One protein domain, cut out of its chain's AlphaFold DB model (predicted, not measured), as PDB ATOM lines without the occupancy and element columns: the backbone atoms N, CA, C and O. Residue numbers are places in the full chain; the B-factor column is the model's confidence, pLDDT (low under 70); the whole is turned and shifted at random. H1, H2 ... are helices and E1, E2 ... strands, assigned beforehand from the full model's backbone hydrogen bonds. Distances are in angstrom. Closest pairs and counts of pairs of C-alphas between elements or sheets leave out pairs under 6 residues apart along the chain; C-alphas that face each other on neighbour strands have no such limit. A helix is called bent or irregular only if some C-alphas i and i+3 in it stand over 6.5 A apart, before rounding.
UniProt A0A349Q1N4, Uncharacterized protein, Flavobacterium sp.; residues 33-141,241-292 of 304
ATOM      1  N   SER A  33     114.450 273.145 308.089       75.81
ATOM      2  CA  SER A  33     114.015 272.683 306.772       75.81
ATOM      3  C   SER A  33     113.135 271.433 306.857       75.81
ATOM      4  O   SER A  33     112.119 271.348 306.171       75.81
ATOM      5  N   ASP A  34     113.465 270.508 307.764       75.56
ATOM      6  CA  ASP A  34     112.709 269.270 307.997       75.56
ATOM      7  C   ASP A  34     111.285 269.561 308.498       75.56
ATOM      8  O   ASP A  34     110.334 268.866 308.145       75.56
ATOM      9  N   VAL A  35     111.112 270.619 309.297       75.50
ATOM     10  CA  VAL A  35     109.803 271.029 309.828       75.50
ATOM     11  C   VAL A  35     108.932 271.627 308.722       75.50
ATOM     12  O   VAL A  35     107.733 271.343 308.663       75.50
ATOM     13  N   VAL A  36     109.528 272.420 307.827       77.31
ATOM     14  CA  VAL A  36     108.830 272.996 306.666       77.31
ATOM     15  C   VAL A  36     108.403 271.888 305.698       77.31
ATOM     16  O   VAL A  36     107.229 271.823 305.327       77.31
ATOM     17  N   LEU A  37     109.309 270.957 305.375       78.81
ATOM     18  CA  LEU A  37     109.007 269.775 304.559       78.81
ATOM     19  C   LEU A  37     107.918 268.896 305.182       78.81
ATOM     20  O   LEU A  37     107.004 268.455 304.490       78.81
ATOM     21  N   LEU A  38     107.959 268.670 306.497       79.50
ATOM     22  CA  LEU A  38     106.921 267.911 307.196       79.50
ATOM     23  C   LEU A  38     105.540 268.562 307.041       79.50
ATOM     24  O   LEU A  38     104.541 267.862 306.866       79.50
ATOM     25  N   GLY A  39     105.470 269.895 307.112       76.56
ATOM     26  CA  GLY A  39     104.232 270.647 306.903       76.56
ATOM     27  C   GLY A  39     103.649 270.445 305.502       76.56
ATOM     28  O   GLY A  39     102.435 270.298 305.360       76.56
ATOM     29  N   ILE A  40     104.516 270.379 304.494       78.56
ATOM     30  CA  ILE A  40     104.175 270.113 303.091       78.56
ATOM     31  C   ILE A  40     103.651 268.693 302.916       78.56
ATOM     32  O   ILE A  40     102.513 268.505 302.479       78.56
ATOM     33  N   PHE A  41     104.435 267.693 303.318       80.50
ATOM     34  CA  PHE A  41     104.061 266.292 303.137       80.50
ATOM     35  C   PHE A  41     102.756 265.944 303.841       80.50
ATOM     36  O   PHE A  41     101.917 265.259 303.267       80.50
ATOM     37  N   LYS A  42     102.515 266.475 305.047       80.38
ATOM     38  CA  LYS A  42     101.244 266.259 305.755       80.38
ATOM     39  C   LYS A  42     100.029 266.718 304.952       80.38
ATOM     40  O   LYS A  42      98.982 266.079 305.025       80.38
ATOM     41  N   LYS A  43     100.146 267.812 304.196       78.25
ATOM     42  CA  LYS A  43      99.049 268.301 303.353       78.25
ATOM     43  C   LYS A  43      98.854 267.421 302.128       78.25
ATOM     44  O   LYS A  43      97.710 267.107 301.815       78.25
ATOM     45  N   ILE A  44      99.944 266.966 301.504       77.94
ATOM     46  CA  ILE A  44      99.883 265.997 300.400       77.94
ATOM     47  C   ILE A  44      99.216 264.705 300.873       77.94
ATOM     48  O   ILE A  44      98.225 264.284 300.287       77.94
ATOM     49  N   PHE A  45      99.675 264.123 301.983       80.12
ATOM     50  CA  PHE A  45      99.114 262.883 302.523       80.12
ATOM     51  C   PHE A  45      97.638 263.017 302.887       80.12
ATOM     52  O   PHE A  45      96.849 262.118 302.610       80.12
ATOM     53  N   LYS A  46      97.225 264.165 303.441       79.00
ATOM     54  CA  LYS A  46      95.806 264.431 303.699       79.00
ATOM     55  C   LYS A  46      94.976 264.349 302.415       79.00
ATOM     56  O   LYS A  46      93.863 263.838 302.473       79.00
ATOM     57  N   ARG A  47      95.489 264.842 301.281       76.06
ATOM     58  CA  ARG A  47      94.786 264.801 299.988       76.06
ATOM     59  C   ARG A  47      94.844 263.429 299.331       76.06
ATOM     60  O   ARG A  47      93.803 262.965 298.888       76.06
ATOM     61  N   LEU A  48      95.987 262.749 299.363       76.06
ATOM     62  CA  LEU A  48      96.104 261.373 298.867       76.06
ATOM     63  C   LEU A  48      95.133 260.425 299.587       76.06
ATOM     64  O   LEU A  48      94.507 259.586 298.949       76.06
ATOM     65  N   ASN A  49      94.914 260.617 300.891       77.12
ATOM     66  CA  ASN A  49      93.962 259.810 301.655       77.12
ATOM     67  C   ASN A  49      92.489 260.026 301.260       77.12
ATOM     68  O   ASN A  49      91.665 259.157 301.550       77.12
ATOM     69  N   LEU A  50      92.134 261.148 300.618       75.50
ATOM     70  CA  LEU A  50      90.766 261.409 300.134       75.50
ATOM     71  C   LEU A  50      90.423 260.622 298.866       75.50
ATOM     72  O   LEU A  50      89.275 260.637 298.429       75.50
ATOM     73  N   ILE A  51      91.405 259.955 298.267       75.75
ATOM     74  CA  ILE A  51      91.235 259.264 297.000       75.75
ATOM     75  C   ILE A  51      90.794 257.832 297.295       75.75
ATOM     76  O   ILE A  51      91.415 257.118 298.085       75.75
ATOM     77  N   ASP A  52      89.665 257.448 296.709       72.81
ATOM     78  CA  ASP A  52      89.113 256.105 296.800       72.81
ATOM     79  C   ASP A  52      89.478 255.338 295.529       72.81
ATOM     80  O   ASP A  52      89.237 255.794 294.411       72.81
ATOM     81  N   PHE A  53      90.075 254.159 295.702       76.44
ATOM     82  CA  PHE A  53      90.559 253.329 294.605       76.44
ATOM     83  C   PHE A  53      89.592 252.173 294.329       76.44
ATOM     84  O   PHE A  53      89.175 251.457 295.239       76.44
ATOM     85  N   GLN A  54      89.258 251.960 293.059       71.62
ATOM     86  CA  GLN A  54      88.445 250.850 292.566       71.62
ATOM     87  C   GLN A  54      89.281 249.992 291.616       71.62
ATOM     88  O   GLN A  54      89.542 250.375 290.482       71.62
ATOM     89  N   ILE A  55      89.724 248.817 292.055       71.81
ATOM     90  CA  ILE A  55      90.597 247.948 291.251       71.81
ATOM     91  C   ILE A  55      89.744 247.029 290.361       71.81
ATOM     92  O   ILE A  55      88.856 246.345 290.861       71.81
ATOM     93  N   ILE A  56      90.034 246.975 289.055       72.12
ATOM     94  CA  ILE A  56      89.251 246.253 288.020       72.12
ATOM     95  C   ILE A  56      89.891 244.887 287.683       72.12
ATOM     96  O   ILE A  56      89.631 244.265 286.659       72.12
ATOM     97  N   THR A  57      90.778 244.383 288.541       68.44
ATOM     98  CA  THR A  57      91.558 243.171 288.249       68.44
ATOM     99  C   THR A  57      90.836 241.906 288.727       68.44
ATOM    100  O   THR A  57      90.422 241.826 289.879       68.44
ATOM    101  N   GLN A  58      90.730 240.885 287.863       63.62
ATOM    102  CA  GLN A  58      90.013 239.627 288.150       63.62
ATOM    103  C   GLN A  58      90.729 238.701 289.153       63.62
ATOM    104  O   GLN A  58      90.099 237.836 289.759       63.62
ATOM    105  N   ASN A  59      92.044 238.854 289.344       74.00
ATOM    106  CA  ASN A  59      92.806 238.027 290.277       74.00
ATOM    107  C   ASN A  59      92.712 238.595 291.713       74.00
ATOM    108  O   ASN A  59      93.137 239.716 292.003       74.00
ATOM    109  N   ALA A  60      92.157 237.795 292.629       71.38
ATOM    110  CA  ALA A  60      91.898 238.186 294.016       71.38
ATOM    111  C   ALA A  60      93.180 238.512 294.808       71.38
ATOM    112  O   ALA A  60      93.170 239.359 295.701       71.38
ATOM    113  N   VAL A  61      94.302 237.869 294.467       75.69
ATOM    114  CA  VAL A  61      95.590 238.061 295.151       75.69
ATOM    115  C   VAL A  61      96.227 239.396 294.753       75.69
ATOM    116  O   VAL A  61      96.681 240.146 295.620       75.69
ATOM    117  N   THR A  62      96.207 239.732 293.459       74.00
ATOM    118  CA  THR A  62      96.597 241.064 292.962       74.00
ATOM    119  C   THR A  62      95.686 242.144 293.532       74.00
ATOM    120  O   THR A  62      96.175 243.162 294.002       74.00
ATOM    121  N   PHE A  63      94.370 241.900 293.573       76.81
ATOM    122  CA  PHE A  63      93.403 242.853 294.114       76.81
ATOM    123  C   PHE A  63      93.706 243.186 295.580       76.81
ATOM    124  O   PHE A  63      93.861 244.352 295.930       76.81
ATOM    125  N   GLY A  64      93.856 242.167 296.434       72.75
ATOM    126  CA  GLY A  64      94.116 242.375 297.859       72.75
ATOM    127  C   GLY A  64      95.453 243.067 298.136       72.75
ATOM    128  O   GLY A  64      95.522 243.951 298.988       72.75
ATOM    129  N   THR A  65      96.507 242.705 297.400       78.69
ATOM    130  CA  THR A  65      97.845 243.286 297.599       78.69
ATOM    131  C   THR A  65      97.945 244.726 297.099       78.69
ATOM    132  O   THR A  65      98.477 245.579 297.806       78.69
ATOM    133  N   VAL A  66      97.360 245.032 295.940       77.69
ATOM    134  CA  VAL A  66      97.326 246.397 295.395       77.69
ATOM    135  C   VAL A  66      96.423 247.298 296.237       77.69
ATOM    136  O   VAL A  66      96.807 248.422 296.542       77.69
ATOM    137  N   ASN A  67      95.273 246.803 296.705       79.12
ATOM    138  CA  ASN A  67      94.395 247.583 297.581       79.12
ATOM    139  C   ASN A  67      95.060 247.903 298.928       79.12
ATOM    140  O   ASN A  67      94.899 248.996 299.470       79.12
ATOM    141  N   TYR A  68      95.827 246.954 299.472       79.81
ATOM    142  CA  TYR A  68      96.613 247.183 300.682       79.81
ATOM    143  C   TYR A  68      97.696 248.244 300.456       79.81
ATOM    144  O   TYR A  68      97.841 249.152 301.276       79.81
ATOM    145  N   PHE A  69      98.414 248.168 299.333       80.81
ATOM    146  CA  PHE A  69      99.429 249.154 298.972       80.81
ATOM    147  C   PHE A  69      98.835 250.563 298.829       80.81
ATOM    148  O   PHE A  69      99.313 251.497 299.472       80.81
ATOM    149  N   LEU A  70      97.757 250.707 298.052       78.69
ATOM    150  CA  LEU A  70      97.136 252.003 297.763       78.69
ATOM    151  C   LEU A  70      96.568 252.685 299.018       78.69
ATOM    152  O   LEU A  70      96.693 253.898 299.153       78.69
ATOM    153  N   ASN A  71      95.994 251.923 299.956       77.50
ATOM    154  CA  ASN A  71      95.391 252.505 301.160       77.50
ATOM    155  C   ASN A  71      96.380 252.741 302.308       77.50
ATOM    156  O   ASN A  71      96.194 253.687 303.069       77.50
ATOM    157  N   ASN A  72      97.405 251.895 302.462       77.38
ATOM    158  CA  ASN A  72      98.278 251.943 303.642       77.38
ATOM    159  C   ASN A  72      99.700 252.422 303.332       77.38
ATOM    160  O   ASN A  72     100.300 253.099 304.160       77.38
ATOM    161  N   GLN A  73     100.246 252.081 302.164       80.88
ATOM    162  CA  GLN A  73     101.670 252.275 301.855       80.88
ATOM    163  C   GLN A  73     101.928 253.390 300.834       80.88
ATOM    164  O   GLN A  73     103.074 253.777 300.627       80.88
ATOM    165  N   LEU A  74     100.884 253.962 300.232       79.50
ATOM    166  CA  LEU A  74     101.012 255.000 299.208       79.50
ATOM    167  C   LEU A  74     101.679 256.288 299.728       79.50
ATOM    168  O   LEU A  74     102.505 256.878 299.036       79.50
ATOM    169  N   SER A  75     101.376 256.698 300.964       79.50
ATOM    170  CA  SER A  75     102.021 257.871 301.583       79.50
ATOM    171  C   SER A  75     103.520 257.644 301.824       79.50
ATOM    172  O   SER A  75     104.334 258.537 301.599       79.50
ATOM    173  N   GLU A  76     103.898 256.436 302.245       79.94
ATOM    174  CA  GLU A  76     105.301 256.061 302.451       79.94
ATOM    175  C   GLU A  76     106.051 255.968 301.120       79.94
ATOM    176  O   GLU A  76     107.159 256.486 300.995       79.94
ATOM    177  N   ALA A  77     105.417 255.385 300.102       78.56
ATOM    178  CA  ALA A  77     105.963 255.281 298.755       78.56
ATOM    179  C   ALA A  77     106.207 256.664 298.123       78.56
ATOM    180  O   ALA A  77     107.235 256.876 297.483       78.56
ATOM    181  N   PHE A  78     105.316 257.635 298.359       79.31
ATOM    182  CA  PHE A  78     105.524 259.021 297.928       79.31
ATOM    183  C   PHE A  78     106.734 259.669 298.618       79.31
ATOM    184  O   PHE A  78     107.540 260.339 297.970       79.31
ATOM    185  N   ALA A  79     106.907 259.445 299.926       78.81
ATOM    186  CA  ALA A  79     108.067 259.953 300.658       78.81
ATOM    187  C   ALA A  79     109.385 259.336 300.158       78.81
ATOM    188  O   ALA A  79     110.383 260.047 300.009       78.81
ATOM    189  N   GLU A  80     109.396 258.032 299.865       79.44
ATOM    190  CA  GLU A  80     110.571 257.368 299.292       79.44
ATOM    191  C   GLU A  80     110.882 257.844 297.878       79.44
ATOM    192  O   GLU A  80     112.055 258.049 297.563       79.44
ATOM    193  N   LEU A  81     109.863 258.086 297.055       80.81
ATOM    194  CA  LEU A  81     110.052 258.644 295.722       80.81
ATOM    195  C   LEU A  81     110.706 260.023 295.782       80.81
ATOM    196  O   LEU A  81     111.660 260.267 295.050       80.81
ATOM    197  N   PHE A  82     110.283 260.885 296.705       80.38
ATOM    198  CA  PHE A  82     110.898 262.201 296.873       80.38
ATOM    199  C   PHE A  82     112.362 262.118 297.345       80.38
ATOM    200  O   PHE A  82     113.233 262.838 296.852       80.38
ATOM    201  N   GLN A  83     112.662 261.234 298.302       80.06
ATOM    202  CA  GLN A  83     114.013 261.116 298.863       80.06
ATOM    203  C   GLN A  83     114.991 260.407 297.920       80.06
ATOM    204  O   GLN A  83     116.123 260.860 297.731       80.06
ATOM    205  N   ASN A  84     114.566 259.284 297.343       78.88
ATOM    206  CA  ASN A  84     115.425 258.377 296.586       78.88
ATOM    207  C   ASN A  84     115.271 258.517 295.070       78.88
ATOM    208  O   ASN A  84     116.181 258.113 294.351       78.88
ATOM    209  N   GLY A  85     114.165 259.087 294.588       73.56
ATOM    210  CA  GLY A  85     113.850 259.207 293.163       73.56
ATOM    211  C   GLY A  85     113.254 257.942 292.540       73.56
ATOM    212  O   GLY A  85     112.978 257.934 291.342       73.56
ATOM    213  N   PHE A  86     113.063 256.869 293.315       79.94
ATOM    214  CA  PHE A  86     112.503 255.608 292.830       79.94
ATOM    215  C   PHE A  86     111.791 254.808 293.927       79.94
ATOM    216  O   PHE A  86     112.091 254.959 295.111       79.94
ATOM    217  N   ILE A  87     110.880 253.930 293.506       82.25
ATOM    218  CA  ILE A  87     110.097 252.997 294.329       82.25
ATOM    219  C   ILE A  87     110.365 251.574 293.813       82.25
ATOM    220  O   ILE A  87     110.496 251.369 292.604       82.25
ATOM    221  N   LEU A  88     110.461 250.591 294.712       81.25
ATOM    222  CA  LEU A  88     110.738 249.194 294.368       81.25
ATOM    223  C   LEU A  88     109.528 248.296 294.633       81.25
ATOM    224  O   LEU A  88     108.935 248.326 295.714       81.25
ATOM    225  N   PHE A  89     109.220 247.437 293.665       80.69
ATOM    226  CA  PHE A  89     108.149 246.454 293.761       80.69
ATOM    227  C   PHE A  89     108.660 245.049 293.457       80.69
ATOM    228  O   PHE A  89     109.382 244.815 292.490       80.69
ATOM    229  N   GLU A  90     108.254 244.082 294.272       80.62
ATOM    230  CA  GLU A  90     108.427 242.662 293.987       80.62
ATOM    231  C   GLU A  90     107.132 242.107 293.400       80.62
ATOM    232  O   GLU A  90     106.077 242.156 294.041       80.62
ATOM    233  N   LYS A  91     107.221 241.546 292.192       75.00
ATOM    234  CA  LYS A  91     106.123 240.830 291.545       75.00
ATOM    235  C   LYS A  91     106.370 239.328 291.632       75.00
ATOM    236  O   LYS A  91     107.270 238.787 290.994       75.00
ATOM    237  N   SER A  92     105.552 238.635 292.416       75.00
ATOM    238  CA  SER A  92     105.560 237.171 292.462       75.00
ATOM    239  C   SER A  92     104.835 236.583 291.247       75.00
ATOM    240  O   SER A  92     103.853 237.152 290.771       75.00
ATOM    241  N   GLN A  93     105.229 235.381 290.809       68.19
ATOM    242  CA  GLN A  93     104.506 234.601 289.786       68.19
ATOM    243  C   GLN A  93     103.037 234.330 290.165       68.19
ATOM    244  O   GLN A  93     102.194 234.122 289.300       68.19
ATOM    245  N   THR A  94     102.715 234.390 291.461       65.31
ATOM    246  CA  THR A  94     101.349 234.270 291.997       65.31
ATOM    247  C   THR A  94     100.500 235.540 291.835       65.31
ATOM    248  O   THR A  94      99.331 235.553 292.217       65.31
ATOM    249  N   GLY A  95     101.076 236.624 291.303       65.50
ATOM    250  CA  GLY A  95     100.431 237.933 291.196       65.50
ATOM    251  C   GLY A  95     100.504 238.774 292.473       65.50
ATOM    252  O   GLY A  95      99.930 239.854 292.525       65.50
ATOM    253  N   LYS A  96     101.207 238.334 293.524       73.38
ATOM    254  CA  LYS A  96     101.448 239.195 294.693       73.38
ATOM    255  C   LYS A  96     102.377 240.341 294.306       73.38
ATOM    256  O   LYS A  96     103.498 240.076 293.872       73.38
ATOM    257  N   ILE A  97     101.916 241.574 294.505       77.31
ATOM    258  CA  ILE A  97     102.736 242.780 294.391       77.31
ATOM    259  C   ILE A  97     103.080 243.232 295.806       77.31
ATOM    260  O   ILE A  97     102.186 243.491 296.610       77.31
ATOM    261  N   LYS A  98     104.371 243.292 296.128       79.38
ATOM    262  CA  LYS A  98     104.851 243.761 297.429       79.38
ATOM    263  C   LYS A  98     105.724 244.992 297.239       79.38
ATOM    264  O   LYS A  98     106.700 244.945 296.497       79.38
ATOM    265  N   TYR A  99     105.379 246.071 297.930       80.00
ATOM    266  CA  TYR A  99     106.241 247.239 298.056       80.00
ATOM    267  C   TYR A  99     107.408 246.929 299.000       80.00
ATOM    268  O   TYR A  99     107.211 246.325 300.060       80.00
ATOM    269  N   ILE A 100     108.622 247.292 298.587       79.12
ATOM    270  CA  ILE A 100     109.852 247.035 299.337       79.12
ATOM    271  C   ILE A 100     110.591 248.348 299.545       79.12
ATOM    272  O   ILE A 100     110.895 249.059 298.590       79.12
ATOM    273  N   HIS A 101     110.925 248.620 300.803       77.56
ATOM    274  CA  HIS A 101     111.742 249.762 301.177       77.56
ATOM    275  C   HIS A 101     113.156 249.620 300.621       77.56
ATOM    276  O   HIS A 101     113.746 248.534 300.618       77.56
ATOM    277  N   LYS A 102     113.762 250.744 300.233       75.25
ATOM    278  CA  LYS A 102     115.165 250.764 299.792       75.25
ATOM    279  C   LYS A 102     116.139 250.163 300.818       75.25
ATOM    280  O   LYS A 102     117.157 249.611 300.413       75.25
ATOM    281  N   SER A 103     115.848 250.253 302.120       76.00
ATOM    282  CA  SER A 103     116.684 249.669 303.188       76.00
ATOM    283  C   SER A 103     116.871 248.160 303.055       76.00
ATOM    284  O   SER A 103     117.909 247.629 303.450       76.00
ATOM    285  N   ASP A 104     115.879 247.486 302.480       74.69
ATOM    286  CA  ASP A 104     115.794 246.029 302.440       74.69
ATOM    287  C   ASP A 104     116.282 245.475 301.092       74.69
ATOM    288  O   ASP A 104     116.490 244.269 300.936       74.69
ATOM    289  N   ALA A 105     116.504 246.357 300.113       74.31
ATOM    290  CA  ALA A 105     116.915 246.004 298.767       74.31
ATOM    291  C   ALA A 105     118.426 246.181 298.567       74.31
ATOM    292  O   ALA A 105     119.038 247.160 298.995       74.31
ATOM    293  N   LYS A 106     119.041 245.235 297.852       76.75
ATOM    294  CA  LYS A 106     120.452 245.309 297.454       76.75
ATOM    295  C   LYS A 106     120.559 245.453 295.948       76.75
ATOM    296  O   LYS A 106     119.959 244.684 295.194       76.75
ATOM    297  N   GLN A 107     121.364 246.413 295.512       75.62
ATOM    298  CA  GLN A 107     121.716 246.555 294.109       75.62
ATOM    299  C   GLN A 107     122.817 245.545 293.771       75.62
ATOM    300  O   GLN A 107     123.927 245.625 294.293       75.62
ATOM    301  N   VAL A 108     122.502 244.578 292.911       71.88
ATOM    302  CA  VAL A 108     123.447 243.563 292.433       71.88
ATOM    303  C   VAL A 108     123.414 243.583 290.908       71.88
ATOM    304  O   VAL A 108     122.358 243.415 290.303       71.88
ATOM    305  N   ASN A 109     124.566 243.817 290.272       63.50
ATOM    306  CA  ASN A 109     124.723 243.859 288.809       63.50
ATOM    307  C   ASN A 109     123.731 244.796 288.088       63.50
ATOM    308  O   ASN A 109     123.188 244.449 287.043       63.50
ATOM    309  N   GLY A 110     123.463 245.974 288.662       69.44
ATOM    310  CA  GLY A 110     122.569 246.974 288.065       69.44
ATOM    311  C   GLY A 110     121.071 246.717 288.269       69.44
ATOM    312  O   GLY A 110     120.274 247.589 287.941       69.44
ATOM    313  N   PHE A 111     120.682 245.589 288.872       71.19
ATOM    314  CA  PHE A 111     119.297 245.293 289.237       71.19
ATOM    315  C   PHE A 111     119.106 245.364 290.752       71.19
ATOM    316  O   PHE A 111     119.977 244.968 291.529       71.19
ATOM    317  N   TRP A 112     117.946 245.855 291.179       75.31
ATOM    318  CA  TRP A 112     117.547 245.788 292.578       75.31
ATOM    319  C   TRP A 112     117.028 244.387 292.879       75.31
ATOM    320  O   TRP A 112     116.194 243.848 292.151       75.31
ATOM    321  N   THR A 113     117.560 243.778 293.934       73.75
ATOM    322  CA  THR A 113     117.186 242.431 294.362       73.75
ATOM    323  C   THR A 113     116.832 242.427 295.840       73.75
ATOM    324  O   THR A 113     117.513 243.050 296.657       73.75
ATOM    325  N   CYS A 114     115.771 241.704 296.185       68.19
ATOM    326  CA  CYS A 114     115.426 241.372 297.562       68.19
ATOM    327  C   CYS A 114     115.218 239.861 297.631       68.19
ATOM    328  O   CYS A 114     114.464 239.303 296.839       68.19
ATOM    329  N   ASN A 115     115.936 239.183 298.530       66.81
ATOM    330  CA  ASN A 115     115.849 237.730 298.729       66.81
ATOM    331  C   ASN A 115     116.006 236.879 297.447       66.81
ATOM    332  O   ASN A 115     115.438 235.797 297.344       66.81
ATOM    333  N   GLY A 116     116.784 237.355 296.467       65.94
ATOM    334  CA  GLY A 116     117.012 236.665 295.189       65.94
ATOM    335  C   GLY A 116     115.969 236.947 294.099       65.94
ATOM    336  O   GLY A 116     116.207 236.597 292.943       65.94
ATOM    337  N   SER A 117     114.867 237.630 294.418       71.94
ATOM    338  CA  SER A 117     113.882 238.105 293.440       71.94
ATOM    339  C   SER A 117     114.342 239.412 292.792       71.94
ATOM    340  O   SER A 117     114.825 240.317 293.478       71.94
ATOM    341  N   LYS A 118     114.165 239.531 291.469       75.31
ATOM    342  CA  LYS A 118     114.350 240.800 290.748       75.31
ATOM    343  C   LYS A 118     113.202 241.748 291.086       75.31
ATOM    344  O   LYS A 118     112.043 241.350 291.007       75.31
ATOM    345  N   LEU A 119     113.542 242.982 291.442       78.50
ATOM    346  CA  LEU A 119     112.580 244.038 291.736       78.50
ATOM    347  C   LEU A 119     112.332 244.890 290.494       78.50
ATOM    348  O   LEU A 119     113.267 245.230 289.765       78.50
ATOM    349  N   GLU A 120     111.073 245.243 290.281       76.38
ATOM    350  CA  GLU A 120     110.675 246.253 289.311       76.38
ATOM    351  C   GLU A 120     110.824 247.635 289.949       76.38
ATOM    352  O   GLU A 120     110.456 247.849 291.107       76.38
ATOM    353  N   VAL A 121     111.418 248.566 289.202       78.88
ATOM    354  CA  VAL A 121     111.741 249.910 289.685       78.88
ATOM    355  C   VAL A 121     110.831 250.907 288.992       78.88
ATOM    356  O   VAL A 121     110.813 250.986 287.764       78.88
ATOM    357  N   PHE A 122     110.105 251.684 289.782       79.38
ATOM    358  CA  PHE A 122     109.379 252.852 289.313       79.38
ATOM    359  C   PHE A 122     110.234 254.093 289.569       79.38
ATOM    360  O   PHE A 122     110.598 254.352 290.715       79.38
ATOM    361  N   TYR A 123     110.579 254.838 288.520       77.81
ATOM    362  CA  TYR A 123     111.397 256.049 288.615       77.81
ATOM    363  C   TYR A 123     110.524 257.304 288.597       77.81
ATOM    364  O   TYR A 123     109.541 257.359 287.863       77.81
ATOM    365  N   SER A 124     110.915 258.321 289.367       77.44
ATOM    366  CA  SER A 124     110.385 259.680 289.218       77.44
ATOM    367  C   SER A 124     110.811 260.282 287.872       77.44
ATOM    368  O   SER A 124     111.895 259.975 287.365       77.44
ATOM    369  N   ASP A 125     110.009 261.194 287.319       74.06
ATOM    370  CA  ASP A 125     110.338 261.931 286.092       74.06
ATOM    371  C   ASP A 125     111.644 262.719 286.251       74.06
ATOM    372  O   ASP A 125     112.510 262.702 285.379       74.06
ATOM    373  N   THR A 126     111.845 263.338 287.412       72.44
ATOM    374  CA  THR A 126     113.068 264.083 287.725       72.44
ATOM    375  C   THR A 126     114.284 263.174 287.811       72.44
ATOM    376  O   THR A 126     115.352 263.519 287.306       72.44
ATOM    377  N   PHE A 127     114.120 261.971 288.359       77.06
ATOM    378  CA  PHE A 127     115.192 260.986 288.405       77.06
ATOM    379  C   PHE A 127     115.504 260.415 287.018       77.06
ATOM    380  O   PHE A 127     116.673 260.203 286.701       77.06
ATOM    381  N   SER A 128     114.493 260.195 286.173       71.56
ATOM    382  CA  SER A 128     114.706 259.683 284.815       71.56
ATOM    383  C   SER A 128     115.381 260.707 283.894       71.56
ATOM    384  O   SER A 128     116.217 260.325 283.078       71.56
ATOM    385  N   ILE A 129     115.078 262.001 284.060       73.75
ATOM    386  CA  ILE A 129     115.629 263.086 283.235       73.75
ATOM    387  C   ILE A 129     116.984 263.577 283.766       73.75
ATOM    388  O   ILE A 129     117.931 263.720 282.994       73.75
ATOM    389  N   PHE A 130     117.094 263.845 285.070       72.25
ATOM    390  CA  PHE A 130     118.271 264.493 285.668       72.25
ATOM    391  C   PHE A 130     119.210 263.524 286.397       72.25
ATOM    392  O   PHE A 130     120.315 263.913 286.775       72.25
ATOM    393  N   GLY A 131     118.795 262.273 286.630       73.25
ATOM    394  CA  GLY A 131     119.588 261.285 287.374       73.25
ATOM    395  C   GLY A 131     119.746 261.601 288.866       73.25
ATOM    396  O   GLY A 131     120.591 261.009 289.538       73.25
ATOM    397  N   GLN A 132     118.967 262.549 289.394       78.38
ATOM    398  CA  GLN A 132     118.993 262.982 290.791       78.38
ATOM    399  C   GLN A 132     117.580 262.949 291.377       78.38
ATOM    400  O   GLN A 132     116.602 263.123 290.659       78.38
ATOM    401  N   SER A 133     117.469 262.700 292.684       79.94
ATOM    402  CA  SER A 133     116.186 262.772 293.389       79.94
ATOM    403  C   SER A 133     115.783 264.218 293.673       79.94
ATOM    404  O   SER A 133     116.641 265.095 293.808       79.94
ATOM    405  N   ASP A 134     114.484 264.452 293.844       76.94
ATOM    406  CA  ASP A 134     113.932 265.775 294.161       76.94
ATOM    407  C   ASP A 134     114.545 266.356 295.439       76.94
ATOM    408  O   ASP A 134     114.945 267.520 295.485       76.94
ATOM    409  N   ALA A 135     114.739 265.514 296.459       77.56
ATOM    410  CA  ALA A 135     115.411 265.912 297.692       77.56
ATOM    411  C   ALA A 135     116.856 266.398 297.472       77.56
ATOM    412  O   ALA A 135     117.315 267.293 298.182       77.56
ATOM    413  N   ASN A 136     117.581 265.824 296.504       81.38
ATOM    414  CA  ASN A 136     118.945 266.246 296.194       81.38
ATOM    415  C   ASN A 136     118.971 267.570 295.425       81.38
ATOM    416  O   ASN A 136     119.820 268.406 295.725       81.38
ATOM    417  N   LEU A 137     118.029 267.787 294.504       81.62
ATOM    418  CA  LEU A 137     117.911 269.046 293.761       81.62
ATOM    419  C   LEU A 137     117.547 270.221 294.681       81.62
ATOM    420  O   LEU A 137     118.072 271.321 294.531       81.62
ATOM    421  N   ILE A 138     116.694 269.983 295.681       83.06
ATOM    422  CA  ILE A 138     116.210 271.020 296.610       83.06
ATOM    423  C   ILE A 138     117.154 271.178 297.823       83.06
ATOM    424  O   ILE A 138     116.972 272.064 298.658       83.06
ATOM    425  N   LYS A 139     118.213 270.365 297.934       83.62
ATOM    426  CA  LYS A 139     119.113 270.338 299.099       83.62
ATOM    427  C   LYS A 139     119.700 271.706 299.450       83.62
ATOM    428  O   LYS A 139     119.734 272.064 300.627       83.62
ATOM    429  N   ASP A 140     120.121 272.477 298.454       81.12
ATOM    430  CA  ASP A 140     120.706 273.803 298.681       81.12
ATOM    431  C   ASP A 140     119.666 274.802 299.207       81.12
ATOM    432  O   ASP A 140     119.968 275.613 300.084       81.12
ATOM    433  N   VAL A 141     118.412 274.681 298.761       83.06
ATOM    434  CA  VAL A 141     117.281 275.466 299.276       83.06
ATOM    435  C   VAL A 141     116.991 275.096 300.732       83.06
ATOM    436  O   VAL A 141     116.815 275.984 301.566       83.06
ATOM    437  N   ASN A 241     105.272 271.318 293.415       76.44
ATOM    438  CA  ASN A 241     103.974 271.594 292.786       76.44
ATOM    439  C   ASN A 241     102.841 271.838 293.802       76.44
ATOM    440  O   ASN A 241     101.691 271.440 293.591       76.44
ATOM    441  N   ILE A 242     103.163 272.476 294.931       78.06
ATOM    442  CA  ILE A 242     102.188 272.875 295.948       78.06
ATOM    443  C   ILE A 242     102.018 274.385 295.892       78.06
ATOM    444  O   ILE A 242     103.000 275.111 296.042       78.06
ATOM    445  N   PRO A 243     100.788 274.902 295.776       76.56
ATOM    446  CA  PRO A 243     100.578 276.338 295.829       76.56
ATOM    447  C   PRO A 243     100.989 276.915 297.192       76.56
ATOM    448  O   PRO A 243     100.551 276.450 298.250       76.56
ATOM    449  N   TYR A 244     101.803 277.974 297.165       75.12
ATOM    450  CA  TYR A 244     102.289 278.657 298.369       75.12
ATOM    451  C   TYR A 244     101.146 279.166 299.261       75.12
ATOM    452  O   TYR A 244     101.269 279.159 300.482       75.12
ATOM    453  N   ASP A 245     100.001 279.529 298.681       72.44
ATOM    454  CA  ASP A 245      98.851 280.070 299.414       72.44
ATOM    455  C   ASP A 245      98.223 279.082 300.400       72.44
ATOM    456  O   ASP A 245      97.663 279.500 301.414       72.44
ATOM    457  N   VAL A 246      98.376 277.771 300.166       67.94
ATOM    458  CA  VAL A 246      97.923 276.743 301.114       67.94
ATOM    459  C   VAL A 246      98.804 276.752 302.365       67.94
ATOM    460  O   VAL A 246      98.406 276.238 303.411       67.94
ATOM    461  N   MET A 247     100.024 277.290 302.301       68.94
ATOM    462  CA  MET A 247     100.983 277.312 303.403       68.94
ATOM    463  C   MET A 247     100.617 278.355 304.453       68.94
ATOM    464  O   MET A 247     100.256 279.481 304.142       68.94
ATOM    465  N   ALA A 248     100.773 277.996 305.732       62.25
ATOM    466  CA  ALA A 248     100.460 278.898 306.846       62.25
ATOM    467  C   ALA A 248     101.373 280.142 306.887       62.25
ATOM    468  O   ALA A 248     101.070 281.106 307.580       62.25
ATOM    469  N   LEU A 249     102.483 280.111 306.143       61.59
ATOM    470  CA  LEU A 249     103.419 281.221 305.974       61.59
ATOM    471  C   LEU A 249     102.950 282.249 304.932       61.59
ATOM    472  O   LEU A 249     103.589 283.286 304.799       61.59
ATOM    473  N   SER A 250     101.860 281.995 304.194       60.00
ATOM    474  CA  SER A 250     101.461 282.873 303.089       60.00
ATOM    475  C   SER A 250     100.939 284.235 303.540       60.00
ATOM    476  O   SER A 250     100.998 285.168 302.748       60.00
ATOM    477  N   GLY A 251     100.480 284.381 304.794       52.84
ATOM    478  CA  GLY A 251     100.133 285.650 305.462       52.84
ATOM    479  C   GLY A 251      99.014 286.495 304.824       52.84
ATOM    480  O   GLY A 251      98.421 287.327 305.502       52.84
ATOM    481  N   GLN A 252      98.705 286.273 303.546       58.16
ATOM    482  CA  GLN A 252      97.851 287.086 302.682       58.16
ATOM    483  C   GLN A 252      96.770 286.258 301.967       58.16
ATOM    484  O   GLN A 252      96.012 286.806 301.170       58.16
ATOM    485  N   SER A 253      96.661 284.949 302.232       56.72
ATOM    486  CA  SER A 253      95.641 284.116 301.587       56.72
ATOM    487  C   SER A 253      94.237 284.482 302.085       56.72
ATOM    488  O   SER A 253      93.919 284.292 303.261       56.72
ATOM    489  N   THR A 254      93.376 284.962 301.192       60.03
ATOM    490  CA  THR A 254      91.928 285.044 301.425       60.03
ATOM    491  C   THR A 254      91.295 283.652 301.290       60.03
ATOM    492  O   THR A 254      91.853 282.779 300.623       60.03
ATOM    493  N   PHE A 255      90.116 283.421 301.886       57.38
ATOM    494  CA  PHE A 255      89.409 282.128 301.791       57.38
ATOM    495  C   PHE A 255      89.162 281.676 300.336       57.38
ATOM    496  O   PHE A 255      89.225 280.485 300.049       57.38
ATOM    497  N   ALA A 256      88.957 282.618 299.407       60.59
ATOM    498  CA  ALA A 256      88.785 282.325 297.982       60.59
ATOM    499  C   ALA A 256      90.075 281.808 297.316       60.59
ATOM    500  O   ALA A 256      90.031 280.868 296.524       60.59
ATOM    501  N   ASN A 257      91.231 282.380 297.670       69.25
ATOM    502  CA  ASN A 257      92.524 281.914 297.165       69.25
ATOM    503  C   ASN A 257      92.872 280.538 297.746       69.25
ATOM    504  O   ASN A 257      93.447 279.705 297.053       69.25
ATOM    505  N   GLN A 258      92.476 280.273 298.996       67.88
ATOM    506  CA  GLN A 258      92.677 278.968 299.623       67.88
ATOM    507  C   GLN A 258      91.896 277.860 298.914       67.88
ATOM    508  O   GLN A 258      92.472 276.812 298.658       67.88
ATOM    509  N   GLU A 259      90.634 278.075 298.540       69.31
ATOM    510  CA  GLU A 259      89.836 277.048 297.853       69.31
ATOM    511  C   GLU A 259      90.413 276.690 296.470       69.31
ATOM    512  O   GLU A 259      90.542 275.514 296.125       69.31
ATOM    513  N   GLN A 260      90.842 277.691 295.696       73.19
ATOM    514  CA  GLN A 260      91.495 277.463 294.400       73.19
ATOM    515  C   GLN A 260      92.847 276.759 294.553       73.19
ATOM    516  O   GLN A 260      93.163 275.835 293.803       73.19
ATOM    517  N   ALA A 261      93.628 277.161 295.553       69.38
ATOM    518  CA  ALA A 261      94.902 276.540 295.873       69.38
ATOM    519  C   ALA A 261      94.728 275.090 296.361       69.38
ATOM    520  O   ALA A 261      95.523 274.213 296.028       69.38
ATOM    521  N   GLU A 262      93.654 274.800 297.100       72.12
ATOM    522  CA  GLU A 262      93.291 273.439 297.486       72.12
ATOM    523  C   GLU A 262      92.904 272.578 296.284       72.12
ATOM    524  O   GLU A 262      93.300 271.413 296.240       72.12
ATOM    525  N   LYS A 263      92.188 273.137 295.303       74.69
ATOM    526  CA  LYS A 263      91.847 272.433 294.062       74.69
ATOM    527  C   LYS A 263      93.089 272.125 293.222       74.69
ATOM    528  O   LYS A 263      93.292 270.979 292.850       74.69
ATOM    529  N   SER A 264      93.973 273.101 293.025       74.75
ATOM    530  CA  SER A 264      95.246 272.875 292.322       74.75
ATOM    531  C   SER A 264      96.100 271.801 293.010       74.75
ATOM    532  O   SER A 264      96.748 271.003 292.343       74.75
ATOM    533  N   MET A 265      96.053 271.719 294.342       74.00
ATOM    534  CA  MET A 265      96.724 270.652 295.083       74.00
ATOM    535  C   MET A 265      96.104 269.263 294.840       74.00
ATOM    536  O   MET A 265      96.816 268.258 294.894       74.00
ATOM    537  N   GLN A 266      94.789 269.189 294.608       75.88
ATOM    538  CA  GLN A 266      94.121 267.945 294.216       75.88
ATOM    539  C   GLN A 266      94.574 267.504 292.826       75.88
ATOM    540  O   GLN A 266      94.943 266.342 292.676       75.88
ATOM    541  N   ASP A 267      94.661 268.431 291.872       77.50
ATOM    542  CA  ASP A 267      95.127 268.143 290.512       77.50
ATOM    543  C   ASP A 267      96.551 267.541 290.521       77.50
ATOM    544  O   ASP A 267      96.800 266.519 289.882       77.50
ATOM    545  N   THR A 268      97.472 268.083 291.334       74.75
ATOM    546  CA  THR A 268      98.831 267.524 291.502       74.75
ATOM    547  C   THR A 268      98.811 266.097 292.070       74.75
ATOM    548  O   THR A 268      99.583 265.228 291.653       74.75
ATOM    549  N   ALA A 269      97.934 265.827 293.041       74.19
ATOM    550  CA  ALA A 269      97.794 264.497 293.635       74.19
ATOM    551  C   ALA A 269      97.198 263.482 292.638       74.19
ATOM    552  O   ALA A 269      97.628 262.325 292.600       74.19
ATOM    553  N   GLU A 270      96.246 263.913 291.810       75.56
ATOM    554  CA  GLU A 270      95.679 263.108 290.726       75.56
ATOM    555  C   GLU A 270      96.703 262.820 289.623       75.56
ATOM    556  O   GLU A 270      96.751 261.696 289.118       75.56
ATOM    557  N   GLU A 271      97.568 263.779 289.281       78.75
ATOM    558  CA  GLU A 271      98.656 263.565 288.321       78.75
ATOM    559  C   GLU A 271      99.612 262.465 288.811       78.75
ATOM    560  O   GLU A 271      99.958 261.547 288.060       78.75
ATOM    561  N   PHE A 272      99.984 262.495 290.095       77.06
ATOM    562  CA  PHE A 272     100.821 261.458 290.703       77.06
ATOM    563  C   PHE A 272     100.171 260.066 290.623       77.06
ATOM    564  O   PHE A 272     100.820 259.084 290.250       77.06
ATOM    565  N   ILE A 273      98.873 259.971 290.921       77.25
ATOM    566  CA  ILE A 273      98.130 258.707 290.836       77.25
ATOM    567  C   ILE A 273      97.979 258.243 289.392       77.25
ATOM    568  O   ILE A 273      98.101 257.049 289.132       77.25
ATOM    569  N   SER A 274      97.789 259.160 288.448       78.00
ATOM    570  CA  SER A 274      97.728 258.850 287.017       78.00
ATOM    571  C   SER A 274      99.042 258.235 286.521       78.00
ATOM    572  O   SER A 274      99.027 257.266 285.758       78.00
ATOM    573  N   LYS A 275     100.191 258.735 287.000       79.12
ATOM    574  CA  LYS A 275     101.510 258.154 286.699       79.12
ATOM    575  C   LYS A 275     101.649 256.755 287.289       79.12
ATOM    576  O   LYS A 275     102.001 255.828 286.557       79.12
ATOM    577  N   LEU A 276     101.292 256.570 288.563       77.75
ATOM    578  CA  LEU A 276     101.253 255.239 289.178       77.75
ATOM    579  C   LEU A 276     100.330 254.292 288.404       77.75
ATOM    580  O   LEU A 276     100.719 253.164 288.115       77.75
ATOM    581  N   TRP A 277      99.143 254.749 288.011       78.69
ATOM    582  CA  TRP A 277      98.190 253.973 287.226       78.69
ATOM    583  C   TRP A 277      98.773 253.517 285.893       78.69
ATOM    584  O   TRP A 277      98.694 252.333 285.569       78.69
ATOM    585  N   SER A 278      99.410 254.422 285.144       77.38
ATOM    586  CA  SER A 278     100.045 254.078 283.870       77.38
ATOM    587  C   SER A 278     101.091 252.970 284.038       77.38
ATOM    588  O   SER A 278     101.169 252.052 283.221       77.38
ATOM    589  N   TRP A 279     101.828 252.993 285.149       77.31
ATOM    590  CA  TRP A 279     102.824 251.982 285.474       77.31
ATOM    591  C   TRP A 279     102.196 250.647 285.908       77.31
ATOM    592  O   TRP A 279     102.568 249.590 285.397       77.31
ATOM    593  N   PHE A 280     101.176 250.673 286.770       76.75
ATOM    594  CA  PHE A 280     100.416 249.473 287.136       76.75
ATOM    595  C   PHE A 280      99.736 248.826 285.921       76.75
ATOM    596  O   PHE A 280      99.716 247.597 285.820       76.75
ATOM    597  N   LYS A 281      99.283 249.624 284.948       76.44
ATOM    598  CA  LYS A 281      98.736 249.126 283.682       76.44
ATOM    599  C   LYS A 281      99.777 248.359 282.868       76.44
ATOM    600  O   LYS A 281      99.466 247.284 282.361       76.44
ATOM    601  N   VAL A 282     101.023 248.843 282.799       73.94
ATOM    602  CA  VAL A 282     102.144 248.102 282.180       73.94
ATOM    603  C   VAL A 282     102.401 246.778 282.908       73.94
ATOM    604  O   VAL A 282     102.703 245.769 282.273       73.94
ATOM    605  N   MET A 283     102.198 246.735 284.225       67.06
ATOM    606  CA  MET A 283     102.278 245.496 285.004       67.06
ATOM    607  C   MET A 283     101.063 244.562 284.854       67.06
ATOM    608  O   MET A 283     101.096 243.451 285.398       67.06
ATOM    609  N   GLY A 284     100.019 244.966 284.123       68.00
ATOM    610  CA  GLY A 284      98.787 244.198 283.926       68.00
ATOM    611  C   GLY A 284      97.750 244.355 285.044       68.00
ATOM    612  O   GLY A 284      96.909 243.475 285.215       68.00
ATOM    613  N   VAL A 285      97.820 245.438 285.822       73.88
ATOM    614  CA  VAL A 285      96.846 245.790 286.864       73.88
ATOM    615  C   VAL A 285      96.126 247.071 286.454       73.88
ATOM    616  O   VAL A 285      96.741 248.127 286.351       73.88
ATOM    617  N   GLU A 286      94.812 246.994 286.264       71.94
ATOM    618  CA  GLU A 286      93.977 248.175 286.032       71.94
ATOM    619  C   GLU A 286      93.208 248.549 287.303       71.94
ATOM    620  O   GLU A 286      92.600 247.697 287.965       71.94
ATOM    621  N   PHE A 287      93.228 249.836 287.644       72.19
ATOM    622  CA  PHE A 287      92.403 250.416 288.701       72.19
ATOM    623  C   PHE A 287      91.875 251.789 288.279       72.19
ATOM    624  O   PHE A 287      92.529 252.506 287.537       72.19
ATOM    625  N   ASN A 288      90.697 252.157 288.757       73.19
ATOM    626  CA  ASN A 288      90.138 253.500 288.673       73.19
ATOM    627  C   ASN A 288      90.283 254.187 290.031       73.19
ATOM    628  O   ASN A 288      90.380 253.525 291.066       73.19
ATOM    629  N   TRP A 289      90.268 255.515 290.046       75.44
ATOM    630  CA  TRP A 289      90.232 256.297 291.277       75.44
ATOM    631  C   TRP A 289      89.129 257.351 291.203       75.44
ATOM    632  O   TRP A 289      88.794 257.843 290.128       75.44
ATOM    633  N   ILE A 290      88.546 257.670 292.354       71.94
ATOM    634  CA  ILE A 290      87.554 258.733 292.517       71.94
ATOM    635  C   ILE A 290      87.998 259.585 293.702       71.94
ATOM    636  O   ILE A 290      88.296 259.060 294.776       71.94
ATOM    637  N   VAL A 291      88.038 260.905 293.527       65.56
ATOM    638  CA  VAL A 291      88.327 261.823 294.633       65.56
ATOM    639  C   VAL A 291      87.070 262.004 295.472       65.56
ATOM    640  O   VAL A 291      86.088 262.607 295.041       65.56
ATOM    641  N   ASN A 292      87.093 261.477 296.694       68.00
ATOM    642  CA  ASN A 292      85.986 261.582 297.626       68.00
ATOM    643  C   ASN A 292      86.248 262.701 298.639       68.00
ATOM    644  O   ASN A 292      86.757 262.490 299.742       68.00
TER     645      ASN A 292
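What this domain is: This is residues 33 to 141 and 241 to 292 of the 304 residues of an uncharacterized protein of Flavobacterium sp. (UniProt A0A349Q1N4). The last part of a long helix, H5, and the first arm of a sharply bent helix, H2a, lie between a two-strand ribbon of E1 and E7 and a three-strand sheet of E3, E2 and E6, while the second arm, H2b, turns off to cover E2. The end of H1 meets H5 part way along it, the small hairpin E4 and E5 lies at one end of the longest axis, and the start of H5 with the loop before it makes the other end. The printed part has 161 residues, with five named helices and seven named strands in the order H1 E1 H2 E2 E3 E4 E5 E6 H3 H4 H5 E7. The three sheets, E3 - E2 - E6, E1 - E7 and E4 - E5, are antiparallel, and the class is mixed, helices and strands. The whole is compact, with a radius of gyration of the C-alphas of 17.2 A, and spans 54 by 38 by 24 A.

How they stand to each other: H1, residues 33 to 48, touches H5, residues 255 to 282, about perpendicular at 75 degrees; their closest C-alphas, of Leu 48 and Ala 269, are 6.3 A apart. E1, residues 51 to 55, is the antiparallel neighbour of E7, residues 287 to 291, at 158 degrees, with N 52 and O 290 at 2.9 A. H2, residues 60 to 84, was assigned as one helix by its hydrogen bonds but is bent: C-alphas 72 and 75 are 7.3 A apart, and its arms H2a, residues 60 to 72, and H2b, residues 75 to 84, stand about perpendicular at 75 degrees. The closest C-alphas of H2a and E1, of Phe 63 and Ile 55, are 6.5 A apart. H2a only grazes the three-strand sheet, with its residues 61 to 69. H2b is on that sheet at a height of 7.1 A, over E2, residues 86 to 91, and runs along the strands, at 6 degrees to E2 on the local plane. H1 and H2b only just touch, with 3 pairs of C-alphas within 8 A, the closest those of Phe 45 and Ser 75 at 5.9 A. E2 and E3, residues 97 to 100, form a hairpin, with N 90 and O 98 at 2.8 A. E4, residues 106 to 108, and E5, residues 111 to 114, form another, with N 106 and O 113 at 2.9 A. E6, residues 120 to 123, is the antiparallel neighbour of E2, with N 87 and O 122 at 2.8 A. H3, residues 125 to 130, only grazes the three-strand sheet. H4, residues 134 to 137, touches H2b, the closest C-alphas being those of Ala 135 and Gln 83 at 5.1 A. H5 and H2b are apart. Every O i to N i+4 pair is within hydrogen-bond range in H2a, H2b, H3 and H5, 11 of 12 are in H1, and H4 is too short for such a pair.

Where its parts are: H1 begins at C-alpha 33, (114.015, 272.683, 306.772), and is 22.6 A long. E1 is 12.7 A long, H2a 18.0 A, H2b 14.3 A and E2 16.1 A. The shorter E3, E4, E5, E6, H3 and H4 follow. H5 runs 41.3 A from C-alpha 255 at (89.409, 282.128, 301.791) to C-alpha 282 at (102.144, 248.102, 282.180). E7, 13.5 A long, ends at C-alpha 291, (88.327, 261.823, 294.633).

The domain as a whole: The C-alphas farthest apart, of Gly 116 and Thr 254, are 54.9 A apart. Residues 142 to 240 are not printed, and C-alphas 141 and 241 are 15.3 A apart across the cut. The links that are printed whole are tight. Residues 241 to 254 hold no named element. The mean pLDDT of the printed part is 74.6, and 29 residues are under 70, among them 246 to 259.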